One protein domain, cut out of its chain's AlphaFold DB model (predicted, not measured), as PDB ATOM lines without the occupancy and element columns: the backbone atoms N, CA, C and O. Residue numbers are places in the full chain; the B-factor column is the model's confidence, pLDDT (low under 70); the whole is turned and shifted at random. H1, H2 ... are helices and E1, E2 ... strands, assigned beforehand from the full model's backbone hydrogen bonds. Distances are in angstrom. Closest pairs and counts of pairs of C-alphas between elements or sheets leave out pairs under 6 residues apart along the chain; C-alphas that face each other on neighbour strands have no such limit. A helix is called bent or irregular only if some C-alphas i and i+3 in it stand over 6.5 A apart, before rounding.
ATOM      1  N   ALA A 204     -51.565  26.256  -5.969       91.31
ATOM      2  CA  ALA A 204     -52.652  26.802  -6.765       91.31
ATOM      3  C   ALA A 204     -52.105  27.710  -7.874       91.31
ATOM      4  O   ALA A 204     -51.165  28.483  -7.675       91.31
ATOM      5  N   ARG A 205     -52.745  27.649  -9.044       90.75
ATOM      6  CA  ARG A 205     -52.479  28.568 -10.150       90.75
ATOM      7  C   ARG A 205     -53.160  29.910  -9.872       90.75
ATOM      8  O   ARG A 205     -54.381  29.976  -9.755       90.75
ATOM      9  N   MET A 206     -52.377  30.978  -9.791       93.44
ATOM     10  CA  MET A 206     -52.836  32.353  -9.615       93.44
ATOM     11  C   MET A 206     -52.802  33.076 -10.968       93.44
ATOM     12  O   MET A 206     -51.728  33.195 -11.562       93.44
ATOM     13  N   PRO A 207     -53.949  33.523 -11.503       92.25
ATOM     14  CA  PRO A 207     -53.976  34.199 -12.792       92.25
ATOM     15  C   PRO A 207     -53.253  35.544 -12.705       92.25
ATOM     16  O   PRO A 207     -53.354  36.255 -11.706       92.25
ATOM     17  N   LEU A 208     -52.539  35.888 -13.772       93.19
ATOM     18  CA  LEU A 208     -51.921  37.197 -13.931       93.19
ATOM     19  C   LEU A 208     -52.745  38.012 -14.905       93.19
ATOM     20  O   LEU A 208     -53.078  37.542 -15.990       93.19
ATOM     21  N   LEU A 209     -53.041  39.241 -14.522       94.00
ATOM     22  CA  LEU A 209     -53.706  40.215 -15.365       94.00
ATOM     23  C   LEU A 209     -52.627  41.130 -15.935       94.00
ATOM     24  O   LEU A 209     -52.170  42.050 -15.264       94.00
ATOM     25  N   ALA A 210     -52.170  40.837 -17.152       93.88
ATOM     26  CA  ALA A 210     -51.155  41.638 -17.832       93.88
ATOM     27  C   ALA A 210     -51.788  42.562 -18.880       93.88
ATOM     28  O   ALA A 210     -52.591  42.111 -19.690       93.88
ATOM     29  N   VAL A 211     -51.410  43.836 -18.904       94.50
ATOM     30  CA  VAL A 211     -51.892  44.825 -19.873       94.50
ATOM     31  C   VAL A 211     -50.695  45.425 -20.598       94.50
ATOM     32  O   VAL A 211     -49.801  46.014 -19.981       94.50
ATOM     33  N   ALA A 212     -50.671  45.261 -21.920       93.06
ATOM     34  CA  ALA A 212     -49.663  45.870 -22.773       93.06
ATOM     35  C   ALA A 212     -49.988  47.346 -23.024       93.06
ATOM     36  O   ALA A 212     -51.128  47.700 -23.311       93.06
ATOM     37  N   ALA A 213     -48.971  48.204 -22.940       87.19
ATOM     38  CA  ALA A 213     -49.099  49.616 -23.302       87.19
ATOM     39  C   ALA A 213     -48.950  49.849 -24.817       87.19
ATOM     40  O   ALA A 213     -49.386  50.877 -25.328       87.19
ATOM     41  N   THR A 214     -48.330  48.904 -25.531       89.81
ATOM     42  CA  THR A 214     -48.081  48.976 -26.974       89.81
ATOM     43  C   THR A 214     -48.520  47.683 -27.667       89.81
ATOM     44  O   THR A 214     -48.465  46.614 -27.050       89.81
ATOM     45  N   PRO A 215     -48.902  47.733 -28.959       90.31
ATOM     46  CA  PRO A 215     -49.230  46.530 -29.729       90.31
ATOM     47  C   PRO A 215     -48.074  45.519 -29.788       90.31
ATOM     48  O   PRO A 215     -48.293  44.312 -29.755       90.31
ATOM     49  N   GLU A 216     -46.835  46.009 -29.812       89.56
ATOM     50  CA  GLU A 216     -45.614  45.196 -29.851       89.56
ATOM     51  C   GLU A 216     -45.418  44.352 -28.584       89.56
ATOM     52  O   GLU A 216     -44.873  43.254 -28.655       89.56
ATOM     53  N   ALA A 217     -45.880  44.833 -27.425       92.94
ATOM     54  CA  ALA A 217     -45.818  44.108 -26.158       92.94
ATOM     55  C   ALA A 217     -47.037  43.189 -25.927       92.94
ATOM     56  O   ALA A 217     -47.086  42.463 -24.930       92.94
ATOM     57  N   GLN A 218     -48.019  43.177 -26.836       93.31
ATOM     58  CA  GLN A 218     -49.226  42.356 -26.700       93.31
ATOM     59  C   GLN A 218     -48.938  40.844 -26.625       93.31
ATOM     60  O   GLN A 218     -49.526  40.184 -25.763       93.31
ATOM     61  N   PRO A 219     -48.028  40.261 -27.436       91.75
ATOM     62  CA  PRO A 219     -47.674  38.847 -27.308       91.75
ATOM     63  C   PRO A 219     -47.101  38.508 -25.927       91.75
ATOM     64  O   PRO A 219     -47.392  37.444 -25.382       91.75
ATOM     65  N   PHE A 220     -46.337  39.429 -25.334       92.31
ATOM     66  CA  PHE A 220     -45.783  39.264 -23.994       92.31
ATOM     67  C   PHE A 220     -46.876  39.293 -22.916       92.31
ATOM     68  O   PHE A 220     -46.911  38.410 -22.059       92.31
ATOM     69  N   ALA A 221     -47.821  40.237 -22.993       93.69
ATOM     70  CA  ALA A 221     -48.973  40.261 -22.088       93.69
ATOM     71  C   ALA A 221     -49.796  38.964 -22.177       93.69
ATOM     72  O   ALA A 221     -50.108  38.360 -21.150       93.69
ATOM     73  N   ASN A 222     -50.077  38.488 -23.394       91.44
ATOM     74  CA  ASN A 222     -50.817  37.243 -23.619       91.44
ATOM     75  C   ASN A 222     -50.081  36.023 -23.037       91.44
ATOM     76  O   ASN A 222     -50.709  35.158 -22.427       91.44
ATOM     77  N   ALA A 223     -48.752  35.964 -23.183       89.50
ATOM     78  CA  ALA A 223     -47.938  34.887 -22.624       89.50
ATOM     79  C   ALA A 223     -48.027  34.837 -21.087       89.50
ATOM     80  O   ALA A 223     -48.219  33.762 -20.517       89.50
ATOM     81  N   LEU A 224     -47.963  35.991 -20.412       90.50
ATOM     82  CA  LEU A 224     -48.084  36.067 -18.951       90.50
ATOM     83  C   LEU A 224     -49.481  35.668 -18.452       90.50
ATOM     84  O   LEU A 224     -49.598  34.928 -17.472       90.50
ATOM     85  N   GLN A 225     -50.538  36.109 -19.139       89.88
ATOM     86  CA  GLN A 225     -51.918  35.724 -18.815       89.88
ATOM     87  C   GLN A 225     -52.160  34.218 -19.018       89.88
ATOM     88  O   GLN A 225     -52.874  33.579 -18.241       89.88
ATOM     89  N   GLY A 226     -51.539  33.631 -20.046       82.94
ATOM     90  CA  GLY A 226     -51.745  32.243 -20.454       82.94
ATOM     91  C   GLY A 226     -51.232  31.189 -19.469       82.94
ATOM     92  O   GLY A 226     -51.730  30.062 -19.500       82.94
ATOM     93  N   VAL A 227     -50.299  31.532 -18.568       81.62
ATOM     94  CA  VAL A 227     -49.649  30.557 -17.669       81.62
ATOM     95  C   VAL A 227     -49.981  30.782 -16.192       81.62
ATOM     96  O   VAL A 227     -50.340  29.827 -15.505       81.62
ATOM     97  N   GLY A 228     -49.998  32.027 -15.712       85.00
ATOM     98  CA  GLY A 228     -50.244  32.331 -14.298       85.00
ATOM     99  C   GLY A 228     -49.111  31.897 -13.352       85.00
ATOM    100  O   GLY A 228     -48.245  31.091 -13.687       85.00
ATOM    101  N   LEU A 229     -49.119  32.450 -12.142       91.88
ATOM    102  CA  LEU A 229     -48.126  32.197 -11.102       91.88
ATOM    103  C   LEU A 229     -48.518  30.990 -10.243       91.88
ATOM    104  O   LEU A 229     -49.632  30.917  -9.741       91.88
ATOM    105  N   THR A 230     -47.585  30.081  -9.984       92.81
ATOM    106  CA  THR A 230     -47.742  28.989  -9.013       92.81
ATOM    107  C   THR A 230     -46.569  29.004  -8.048       92.81
ATOM    108  O   THR A 230     -45.426  28.873  -8.478       92.81
ATOM    109  N   VAL A 231     -46.830  29.118  -6.746       94.06
ATOM    110  CA  VAL A 231     -45.791  29.038  -5.705       94.06
ATOM    111  C   VAL A 231     -45.654  27.588  -5.248       94.06
ATOM    112  O   VAL A 231     -46.646  26.970  -4.858       94.06
ATOM    113  N   ARG A 232     -44.440  27.029  -5.304       93.38
ATOM    114  CA  ARG A 232     -44.147  25.639  -4.912       93.38
ATOM    115  C   ARG A 232     -43.575  25.558  -3.503       93.38
ATOM    116  O   ARG A 232     -44.084  24.795  -2.686       93.38
ATOM    117  N   SER A 233     -42.580  26.377  -3.196       93.94
ATOM    118  CA  SER A 233     -42.020  26.531  -1.856       93.94
ATOM    119  C   SER A 233     -41.807  28.006  -1.539       93.94
ATOM    120  O   SER A 233     -41.536  28.801  -2.432       93.94
ATOM    121  N   LEU A 234     -41.947  28.381  -0.267       94.88
ATOM    122  CA  LEU A 234     -41.643  29.718   0.236       94.88
ATOM    123  C   LEU A 234     -40.936  29.571   1.580       94.88
ATOM    124  O   LEU A 234     -41.421  28.886   2.477       94.88
ATOM    125  N   ASN A 235     -39.785  30.217   1.713       93.38
ATOM    126  CA  ASN A 235     -39.032  30.289   2.951       93.38
ATOM    127  C   ASN A 235     -39.528  31.489   3.768       93.38
ATOM    128  O   ASN A 235     -39.320  32.642   3.393       93.38
ATOM    129  N   GLU A 236     -40.180  31.226   4.898       87.62
ATOM    130  CA  GLU A 236     -40.813  32.271   5.713       87.62
ATOM    131  C   GLU A 236     -39.814  33.294   6.272       87.62
ATOM    132  O   GLU A 236     -40.119  34.489   6.324       87.62
ATOM    133  N   ALA A 237     -38.595  32.859   6.609       88.25
ATOM    134  CA  ALA A 237     -37.556  33.723   7.165       88.25
ATOM    135  C   ALA A 237     -37.021  34.714   6.118       88.25
ATOM    136  O   ALA A 237     -37.116  35.930   6.293       88.25
ATOM    137  N   SER A 238     -36.518  34.206   4.993       90.19
ATOM    138  CA  SER A 238     -35.913  35.028   3.931       90.19
ATOM    139  C   SER A 238     -36.940  35.692   3.009       90.19
ATOM    140  O   SER A 238     -36.661  36.732   2.421       90.19
ATOM    141  N   GLY A 239     -38.137  35.115   2.879       92.75
ATOM    142  CA  GLY A 239     -39.121  35.498   1.868       92.75
ATOM    143  C   GLY A 239     -38.796  35.010   0.459       92.75
ATOM    144  O   GLY A 239     -39.553  35.329  -0.454       92.75
ATOM    145  N   ALA A 240     -37.706  34.261   0.270       95.94
ATOM    146  CA  ALA A 240     -37.397  33.623  -1.000       95.94
ATOM    147  C   ALA A 240     -38.407  32.506  -1.290       95.94
ATOM    148  O   ALA A 240     -38.794  31.763  -0.387       95.94
ATOM    149  N   PHE A 241     -38.830  32.380  -2.540       95.56
ATOM    150  CA  PHE A 241     -39.765  31.357  -2.978       95.56
ATOM    151  C   PHE A 241     -39.439  30.883  -4.389       95.56
ATOM    152  O   PHE A 241     -38.816  31.595  -5.179       95.56
ATOM    153  N   ASP A 242     -39.875  29.672  -4.707       94.56
ATOM    154  CA  ASP A 242     -39.773  29.097  -6.040       94.56
ATOM    155  C   ASP A 242     -41.154  28.702  -6.565       94.56
ATOM    156  O   ASP A 242     -42.159  28.646  -5.845       94.56
ATOM    157  N   GLY A 243     -41.230  28.472  -7.869       92.38
ATOM    158  CA  GLY A 243     -42.526  28.302  -8.496       92.38
ATOM    159  C   GLY A 243     -42.477  27.992  -9.975       92.38
ATOM    160  O   GLY A 243     -41.423  27.641 -10.517       92.38
ATOM    161  N   GLY A 244     -43.637  28.146 -10.602       90.38
ATOM    162  CA  GLY A 244     -43.809  28.229 -12.046       90.38
ATOM    163  C   GLY A 244     -44.494  29.545 -12.405       90.38
ATOM    164  O   GLY A 244     -45.454  29.937 -11.749       90.38
ATOM    165  N   LEU A 245     -43.988  30.216 -13.435       86.25
ATOM    166  CA  LEU A 245     -44.611  31.408 -14.017       86.25
ATOM    167  C   LEU A 245     -44.860  31.225 -15.512       86.25
ATOM    168  O   LEU A 245     -45.877  31.662 -16.024       86.25
ATOM    169  N   CYS A 246     -43.925  30.569 -16.193       81.50
ATOM    170  CA  CYS A 246     -43.966  30.277 -17.613       81.50
ATOM    171  C   CYS A 246     -43.415  28.861 -17.805       81.50
ATOM    172  O   CYS A 246     -42.316  28.561 -17.346       81.50
ATOM    173  N   ALA A 247     -44.184  27.965 -18.422       66.00
ATOM    174  CA  ALA A 247     -43.722  26.601 -18.671       66.00
ATOM    175  C   ALA A 247     -42.652  26.586 -19.784       66.00
ATOM    176  O   ALA A 247     -42.765  27.375 -20.723       66.00
ATOM    177  N   PRO A 248     -41.647  25.687 -19.734       62.94
ATOM    178  CA  PRO A 248     -41.399  24.646 -18.724       62.94
ATOM    179  C   PRO A 248     -40.469  25.088 -17.578       62.94
ATOM    180  O   PRO A 248     -40.161  24.299 -16.686       62.94
ATOM    181  N   THR A 249     -39.967  26.318 -17.613       67.06
ATOM    182  CA  THR A 249     -38.896  26.771 -16.726       67.06
ATOM    183  C   THR A 249     -39.409  27.200 -15.354       67.06
ATOM    184  O   THR A 249     -40.435  27.864 -15.211       67.06
ATOM    185  N   GLY A 250     -38.671  26.813 -14.312       81.44
ATOM    186  CA  GLY A 250     -38.931  27.289 -12.958       81.44
ATOM    187  C   GLY A 250     -38.767  28.806 -12.846       81.44
ATOM    188  O   GLY A 250     -38.165  29.458 -13.697       81.44
ATOM    189  N   MET A 251     -39.289  29.355 -11.760       92.88
ATOM    190  CA  MET A 251     -39.067  30.744 -11.369       92.88
ATOM    191  C   MET A 251     -38.498  30.817  -9.958       92.88
ATOM    192  O   MET A 251     -38.722  29.916  -9.144       92.88
ATOM    193  N   ALA A 252     -37.824  31.922  -9.675       94.50
ATOM    194  CA  ALA A 252     -37.413  32.313  -8.337       94.50
ATOM    195  C   ALA A 252     -38.018  33.678  -8.020       94.50
ATOM    196  O   ALA A 252     -38.099  34.548  -8.886       94.50
ATOM    197  N   GLY A 253     -38.440  33.881  -6.783       96.31
ATOM    198  CA  GLY A 253     -38.941  35.163  -6.329       96.31
ATOM    199  C   GLY A 253     -38.569  35.446  -4.887       96.31
ATOM    200  O   GLY A 253     -38.132  34.563  -4.153       96.31
ATOM    201  N   THR A 254     -38.754  36.697  -4.485       97.38
ATOM    202  CA  THR A 254     -38.510  37.152  -3.120       97.38
ATOM    203  C   THR A 254     -39.594  38.130  -2.705       97.38
ATOM    204  O   THR A 254     -39.858  39.108  -3.403       97.38
ATOM    205  N   VAL A 255     -40.191  37.887  -1.542       96.94
ATOM    206  CA  VAL A 255     -41.078  38.826  -0.849       96.94
ATOM    207  C   VAL A 255     -40.242  39.645   0.129       96.94
ATOM    208  O   VAL A 255     -39.728  39.110   1.115       96.94
ATOM    209  N   ASN A 256     -40.119  40.943  -0.115       94.00
ATOM    210  CA  ASN A 256     -39.389  41.888   0.725       94.00
ATOM    211  C   ASN A 256     -40.324  43.005   1.236       94.00
ATOM    212  O   ASN A 256     -41.534  42.973   1.029       94.00
ATOM    213  N   ARG A 257     -39.762  43.987   1.944       92.31
ATOM    214  CA  ARG A 257     -40.521  45.117   2.506       92.31
ATOM    215  C   ARG A 257     -41.061  46.090   1.452       92.31
ATOM    216  O   ARG A 257     -41.981  46.838   1.755       92.31
ATOM    217  N   SER A 258     -40.482  46.117   0.252       90.88
ATOM    218  CA  SER A 258     -40.924  46.983  -0.846       90.88
ATOM    219  C   SER A 258     -41.894  46.294  -1.808       90.88
ATOM    220  O   SER A 258     -42.528  46.980  -2.606       90.88
ATOM    221  N   GLY A 259     -42.042  44.970  -1.732       93.38
ATOM    222  CA  GLY A 259     -42.958  44.205  -2.563       93.38
ATOM    223  C   GLY A 259     -42.471  42.789  -2.859       93.38
ATOM    224  O   GLY A 259     -41.854  42.119  -2.031       93.38
ATOM    225  N   VAL A 260     -42.790  42.322  -4.058       96.81
ATOM    226  CA  VAL A 260     -42.470  40.989  -4.556       96.81
ATOM    227  C   VAL A 260     -41.716  41.122  -5.867       96.81
ATOM    228  O   VAL A 260     -42.219  41.701  -6.826       96.81
ATOM    229  N   THR A 261     -40.520  40.546  -5.915       97.19
ATOM    230  CA  THR A 261     -39.750  40.423  -7.154       97.19
ATOM    231  C   THR A 261     -39.793  38.981  -7.622       97.19
ATOM    232  O   THR A 261     -39.591  38.076  -6.818       97.19
ATOM    233  N   ILE A 262     -40.038  38.756  -8.910       96.31
ATOM    234  CA  ILE A 262     -40.045  37.427  -9.531       96.31
ATOM    235  C   ILE A 262     -39.138  37.463 -10.752       96.31
ATOM    236  O   ILE A 262     -39.194  38.404 -11.535       96.31
ATOM    237  N   SER A 263     -38.326  36.429 -10.926       95.00
ATOM    238  CA  SER A 263     -37.532  36.180 -12.121       95.00
ATOM    239  C   SER A 263     -37.893  34.813 -12.688       95.00
ATOM    240  O   SER A 263     -37.935  33.813 -11.963       95.00
ATOM    241  N   ALA A 264     -38.171  34.770 -13.983       94.31
ATOM    242  CA  ALA A 264     -38.506  33.556 -14.710       94.31
ATOM    243  C   ALA A 264     -37.980  33.634 -16.142       94.31
ATOM    244  O   ALA A 264     -37.663  34.707 -16.650       94.31
ATOM    245  N   ARG A 265     -37.951  32.494 -16.824       91.19
ATOM    246  CA  ARG A 265     -37.805  32.454 -18.278       91.19
ATOM    247  C   ARG A 265     -39.173  32.179 -18.884       91.19
ATOM    248  O   ARG A 265     -39.867  31.274 -18.432       91.19
ATOM    249  N   CYS A 266     -39.582  32.998 -19.842       89.69
ATOM    250  CA  CYS A 266     -40.890  32.915 -20.473       89.69
ATOM    251  C   CYS A 266     -40.740  32.748 -21.973       89.69
ATOM    252  O   CYS A 266     -40.038  33.525 -22.615       89.69
ATOM    253  N   ARG A 267     -41.437  31.754 -22.524       88.25
ATOM    254  CA  ARG A 267     -41.533  31.576 -23.965       88.25
ATOM    255  C   ARG A 267     -42.558  32.557 -24.528       88.25
ATOM    256  O   ARG A 267     -43.729  32.503 -24.158       88.25
ATOM    257  N   ILE A 268     -42.113  33.456 -25.399       86.88
ATOM    258  CA  ILE A 268     -42.942  34.475 -26.050       86.88
ATOM    259  C   ILE A 268     -42.787  34.271 -27.558       86.88
ATOM    260  O   ILE A 268     -41.722  34.504 -28.124       86.88
ATOM    261  N   GLY A 269     -43.845  33.773 -28.203       84.31
ATOM    262  CA  GLY A 269     -43.738  33.249 -29.567       84.31
ATOM    263  C   GLY A 269     -42.785  32.050 -29.618       84.31
ATOM    264  O   GLY A 269     -42.961  31.073 -28.885       84.31
ATOM    265  N   ASP A 270     -41.754  32.144 -30.456       84.56
ATOM    266  CA  ASP A 270     -40.769  31.076 -30.661       84.56
ATOM    267  C   ASP A 270     -39.470  31.249 -29.860       84.56
ATOM    268  O   ASP A 270     -38.595  30.387 -29.929       84.56
ATOM    269  N   ALA A 271     -39.348  32.326 -29.078       87.69
ATOM    270  CA  ALA A 271     -38.144  32.646 -28.318       87.69
ATOM    271  C   ALA A 271     -38.373  32.580 -26.802       87.69
ATOM    272  O   ALA A 271     -39.450  32.901 -26.292       87.69
ATOM    273  N   ASP A 272     -37.326  32.185 -26.079       89.81
ATOM    274  CA  ASP A 272     -37.279  32.244 -24.622       89.81
ATOM    275  C   ASP A 272     -36.669  33.572 -24.168       89.81
ATOM    276  O   ASP A 272     -35.562  33.926 -24.569       89.81
ATOM    277  N   HIS A 273     -37.362  34.260 -23.266       91.75
ATOM    278  CA  HIS A 273     -36.962  35.560 -22.746       91.75
ATOM    279  C   HIS A 273     -36.824  35.536 -21.230       91.75
ATOM    280  O   HIS A 273     -37.703  35.037 -20.517       91.75
ATOM    281  N   ASN A 274     -35.746  36.120 -20.709       92.81
ATOM    282  CA  ASN A 274     -35.642  36.354 -19.271       92.81
ATOM    283  C   ASN A 274     -36.622  37.459 -18.888       92.81
ATOM    284  O   ASN A 274     -36.613  38.539 -19.470       92.81
ATOM    285  N   THR A 275     -37.479  37.168 -17.919       93.62
ATOM    286  CA  THR A 275     -38.604  38.005 -17.519       93.62
ATOM    287  C   THR A 275     -38.521  38.302 -16.030       93.62
ATOM    288  O   THR A 275     -38.399  37.390 -15.212       93.62
ATOM    289  N   VAL A 276     -38.612  39.581 -15.676       95.88
ATOM    290  CA  VAL A 276     -38.588  40.059 -14.293       95.88
ATOM    291  C   VAL A 276     -39.878  40.807 -13.995       95.88
ATOM    292  O   VAL A 276     -40.252  41.711 -14.738       95.88
ATOM    293  N   LEU A 277     -40.540  40.445 -12.898       96.38
ATOM    294  CA  LEU A 277     -41.709  41.136 -12.373       96.38
ATOM    295  C   LEU A 277     -41.309  41.835 -11.083       96.38
ATOM    296  O   LEU A 277     -40.677  41.231 -10.216       96.38
ATOM    297  N   VAL A 278     -41.712  43.091 -10.947       96.94
ATOM    298  CA  VAL A 278     -41.582  43.861  -9.710       96.94
ATOM    299  C   VAL A 278     -42.972  44.331  -9.339       96.94
ATOM    300  O   VAL A 278     -43.531  45.190 -10.016       96.94
ATOM    301  N   LEU A 279     -43.539  43.734  -8.294       96.88
ATOM    302  CA  LEU A 279     -44.924  43.925  -7.884       96.88
ATOM    303  C   LEU A 279     -44.985  44.516  -6.475       96.88
ATOM    304  O   LEU A 279     -44.207  44.141  -5.603       96.88
ATOM    305  N   GLN A 280     -45.934  45.410  -6.232       96.06
ATOM    306  CA  GLN A 280     -46.163  46.051  -4.941       96.06
ATOM    307  C   GLN A 280     -47.557  45.710  -4.425       96.06
ATOM    308  O   GLN A 280     -48.509  45.640  -5.197       96.06
ATOM    309  N   ALA A 281     -47.674  45.505  -3.116       94.00
ATOM    310  CA  ALA A 281     -48.959  45.248  -2.481       94.00
ATOM    311  C   ALA A 281     -49.824  46.513  -2.456       94.00
ATOM    312  O   ALA A 281     -49.405  47.542  -1.920       94.00
ATOM    313  N   THR A 282     -51.030  46.410  -3.010       92.31
ATOM    314  CA  THR A 282     -52.080  47.436  -2.957       92.31
ATOM    315  C   THR A 282     -53.102  47.094  -1.880       92.31
ATOM    316  O   THR A 282     -53.154  45.950  -1.445       92.31
ATOM    317  N   ASP A 283     -53.948  48.036  -1.470       87.88
ATOM    318  CA  ASP A 283     -54.907  47.825  -0.371       87.88
ATOM    319  C   ASP A 283     -56.036  46.817  -0.702       87.88
ATOM    320  O   ASP A 283     -56.714  46.325   0.200       87.88
ATOM    321  N   ASP A 284     -56.178  46.435  -1.976       90.62
ATOM    322  CA  ASP A 284     -57.219  45.535  -2.497       90.62
ATOM    323  C   ASP A 284     -56.779  44.059  -2.585       90.62
ATOM    324  O   ASP A 284     -57.268  43.312  -3.433       90.62
ATOM    325  N   PHE A 285     -55.826  43.624  -1.754       93.00
ATOM    326  CA  PHE A 285     -55.281  42.251  -1.773       93.00
ATOM    327  C   PHE A 285     -54.733  41.833  -3.140       93.00
ATOM    328  O   PHE A 285     -54.923  40.705  -3.603       93.00
ATOM    329  N   LYS A 286     -54.029  42.751  -3.799       94.88
ATOM    330  CA  LYS A 286     -53.397  42.526  -5.097       94.88
ATOM    331  C   LYS A 286     -51.944  42.966  -5.056       94.88
ATOM    332  O   LYS A 286     -51.574  43.892  -4.336       94.88
ATOM    333  N   LEU A 287     -51.124  42.315  -5.869       96.00
ATOM    334  CA  LEU A 287     -49.786  42.780  -6.194       96.00
ATOM    335  C   LEU A 287     -49.820  43.406  -7.586       96.00
ATOM    336  O   LEU A 287     -50.161  42.729  -8.551       96.00
ATOM    337  N   VAL A 288     -49.472  44.683  -7.693       96.81
ATOM    338  CA  VAL A 288     -49.498  45.434  -8.954       96.81
ATOM    339  C   VAL A 288     -48.108  45.956  -9.268       96.81
ATOM    340  O   VAL A 288     -47.401  46.437  -8.385       96.81
ATOM    341  N   GLY A 289     -47.702  45.882 -10.529       96.69
ATOM    342  CA  GLY A 289     -46.431  46.446 -10.951       96.69
ATOM    343  C   GLY A 289     -46.120  46.211 -12.416       96.69
ATOM    344  O   GLY A 289     -47.015  46.227 -13.260       96.69
ATOM    345  N   ASP A 290     -44.839  46.039 -12.715       96.38
ATOM    346  CA  ASP A 290     -44.333  45.913 -14.078       96.38
ATOM    347  C   ASP A 290     -43.667  44.555 -14.283       96.38
ATOM    348  O   ASP A 290     -42.908  44.088 -13.430       96.38
ATOM    349  N   ALA A 291     -43.913  43.958 -15.447       95.56
ATOM    350  CA  ALA A 291     -43.114  42.872 -15.986       95.56
ATOM    351  C   ALA A 291     -42.268  43.397 -17.142       95.56
ATOM    352  O   ALA A 291     -42.775  44.103 -18.015       95.56
ATOM    353  N   ARG A 292     -40.987  43.041 -17.153       95.69
ATOM    354  CA  ARG A 292     -40.031  43.413 -18.197       95.69
ATOM    355  C   ARG A 292     -39.298  42.188 -18.693       95.69
ATOM    356  O   ARG A 292     -38.991  41.308 -17.889       95.69
ATOM    357  N   ASN A 293     -38.986  42.158 -19.980       93.69
ATOM    358  CA  ASN A 293     -38.127  41.131 -20.549       93.69
ATOM    359  C   ASN A 293     -36.824  41.702 -21.125       93.69
ATOM    360  O   ASN A 293     -36.638  42.915 -21.225       93.69
ATOM    361  N   ASP A 294     -35.907  40.810 -21.486       93.00
ATOM    362  CA  ASP A 294     -34.619  41.146 -22.104       93.00
ATOM    363  C   ASP A 294     -34.731  41.689 -23.540       93.00
ATOM    364  O   ASP A 294     -33.788  42.313 -24.023       93.00
ATOM    365  N   ALA A 295     -35.892  41.554 -24.187       90.75
ATOM    366  CA  ALA A 295     -36.216  42.227 -25.447       90.75
ATOM    367  C   ALA A 295     -36.642  43.701 -25.265       90.75
ATOM    368  O   ALA A 295     -36.973  44.373 -26.241       90.75
ATOM    369  N   GLY A 296     -36.660  44.216 -24.029       91.69
ATOM    370  CA  GLY A 296     -37.046  45.595 -23.725       91.69
ATOM    371  C   GLY A 296     -38.559  45.837 -23.698       91.69
ATOM    372  O   GLY A 296     -38.992  46.977 -23.533       91.69
ATOM    373  N   GLN A 297     -39.376  44.787 -23.816       93.38
ATOM    374  CA  GLN A 297     -40.825  44.895 -23.687       93.38
ATOM    375  C   GLN A 297     -41.200  45.059 -22.211       93.38
ATOM    376  O   GLN A 297     -40.635  44.408 -21.329       93.38
ATOM    377  N   SER A 298     -42.185  45.916 -21.943       94.62
ATOM    378  CA  SER A 298     -42.709  46.167 -20.601       94.62
ATOM    379  C   SER A 298     -44.230  46.125 -20.620       94.62
ATOM    380  O   SER A 298     -44.860  46.724 -21.492       94.62
ATOM    381  N   VAL A 299     -44.823  45.450 -19.640       96.00
ATOM    382  CA  VAL A 299     -46.280  45.364 -19.469       96.00
ATOM    383  C   VAL A 299     -46.650  45.582 -18.008       96.00
ATOM    384  O   VAL A 299     -45.882  45.237 -17.109       96.00
ATOM    385  N   LYS A 300     -47.831  46.153 -17.766       96.94
ATOM    386  CA  LYS A 300     -48.382  46.273 -16.413       96.94
ATOM    387  C   LYS A 300     -48.970  44.938 -16.000       96.94
ATOM    388  O   LYS A 300     -49.643  44.309 -16.810       96.94
ATOM    389  N   VAL A 301     -48.717  44.503 -14.772       96.00
ATOM    390  CA  VAL A 301     -49.195  43.216 -14.259       96.00
ATOM    391  C   VAL A 301     -49.885  43.405 -12.922       96.00
ATOM    392  O   VAL A 301     -49.375  44.097 -12.043       96.00
ATOM    393  N   GLU A 302     -51.019  42.742 -12.770       95.88
ATOM    394  CA  GLU A 302     -51.741  42.576 -11.519       95.88
ATOM    395  C   GLU A 302     -51.853  41.084 -11.177       95.88
ATOM    396  O   GLU A 302     -52.133  40.239 -12.030       95.88
ATOM    397  N   LEU A 303     -51.627  40.768  -9.907       95.25
ATOM    398  CA  LEU A 303     -51.725  39.438  -9.327       95.25
ATOM    399  C   LEU A 303     -52.656  39.492  -8.107       95.25
ATOM    400  O   LEU A 303     -52.262  40.029  -7.068       95.25
TER     401      LEU A 303
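This is residues 204 to 303 of the 306 residues of an uncharacterized protein of Caulobacteraceae bacterium (UniProt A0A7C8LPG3). One strongly twisted sheet of eight strands curls like part of a barrel round a single helix, H1, which covers its concave face towards one end. The strands E2 to E8 fold back and forth in hairpins, and residues 205 to 206, just before E1, pair with E2 at the other edge of the sheet. The printed part has 100 residues, with one named helix and eight named strands in the order E1 H1 E2 E3 E4 E5 E6 E7 E8. The sheet's order is E1 E8 E7 E6 E5 E4 E3 E2, antiparallel throughout, and the class is mostly strand. The whole is compact, with a radius of gyration of the C-alphas of 12.7 A and spans of 39 by 29 by 22 A.

Find C-alpha 209 at (-53.706, 40.215, -15.365), where E1 begins; it runs to residue 212. H1 follows at residues 215 to 227, 20.0 A long; it is irregular, with C-alphas 216 and 219 7.1 A apart. Next read E2 at residues 229 to 234, E3 at 240 to 244 and E4 at 250 to 255. E5, residues 260 to 268, spans 22.5 A and bends by 62 degrees at residue 265. E6, residues 271 to 282, is the longest strand by residues; from C-alpha 271 at (-38.144, 32.646, -28.318) it spans 32.5 A and bends by 50 degrees at residue 274. E7, residues 286 to 293, spans 21.8 A, and E8, residues 298 to 303, ends at C-alpha 303, (-51.725, 39.438, -9.327).

Begin with the sheet, whose edge strands are E1 and E2. E2 to E8 form a meander, each strand the antiparallel neighbour of the one before. Look for N 232 and O 242, 2.8 A apart, between E2 and E3, and for N 264 and O 275, 2.9 A apart, between E5 and E6. N 289 and O 301, 2.9 A apart, are within hydrogen-bond range between the neighbours E7 and E8, and so are N 211 and O 300, 2.8 A apart, between the neighbours E8 and E1. E2 and E8 are only just apart, their closest C-alphas 8.3 A from each other. The sheet curls round H1, and the two make two layers, the helix on one face of the sheet. H1 touches E1 at the C-alphas of Ala 210 and Ala 221, 5.0 A apart, their closest pair. It touches E5 too, closest at the C-alphas of Phe 220 and Ile 268, 5.9 A apart. In H1, 6 of 9 O i to N i+4 pairs are within hydrogen-bond range.

The two C-alphas farthest apart, those of Pro 215 and Ala 237, are 40.8 A from each other. The printed part has no cut, and the links between its named elements are tight. The mean pLDDT of the printed part is 91.5; look at residues 247 to 249, between E3 and E4, for the values under 70.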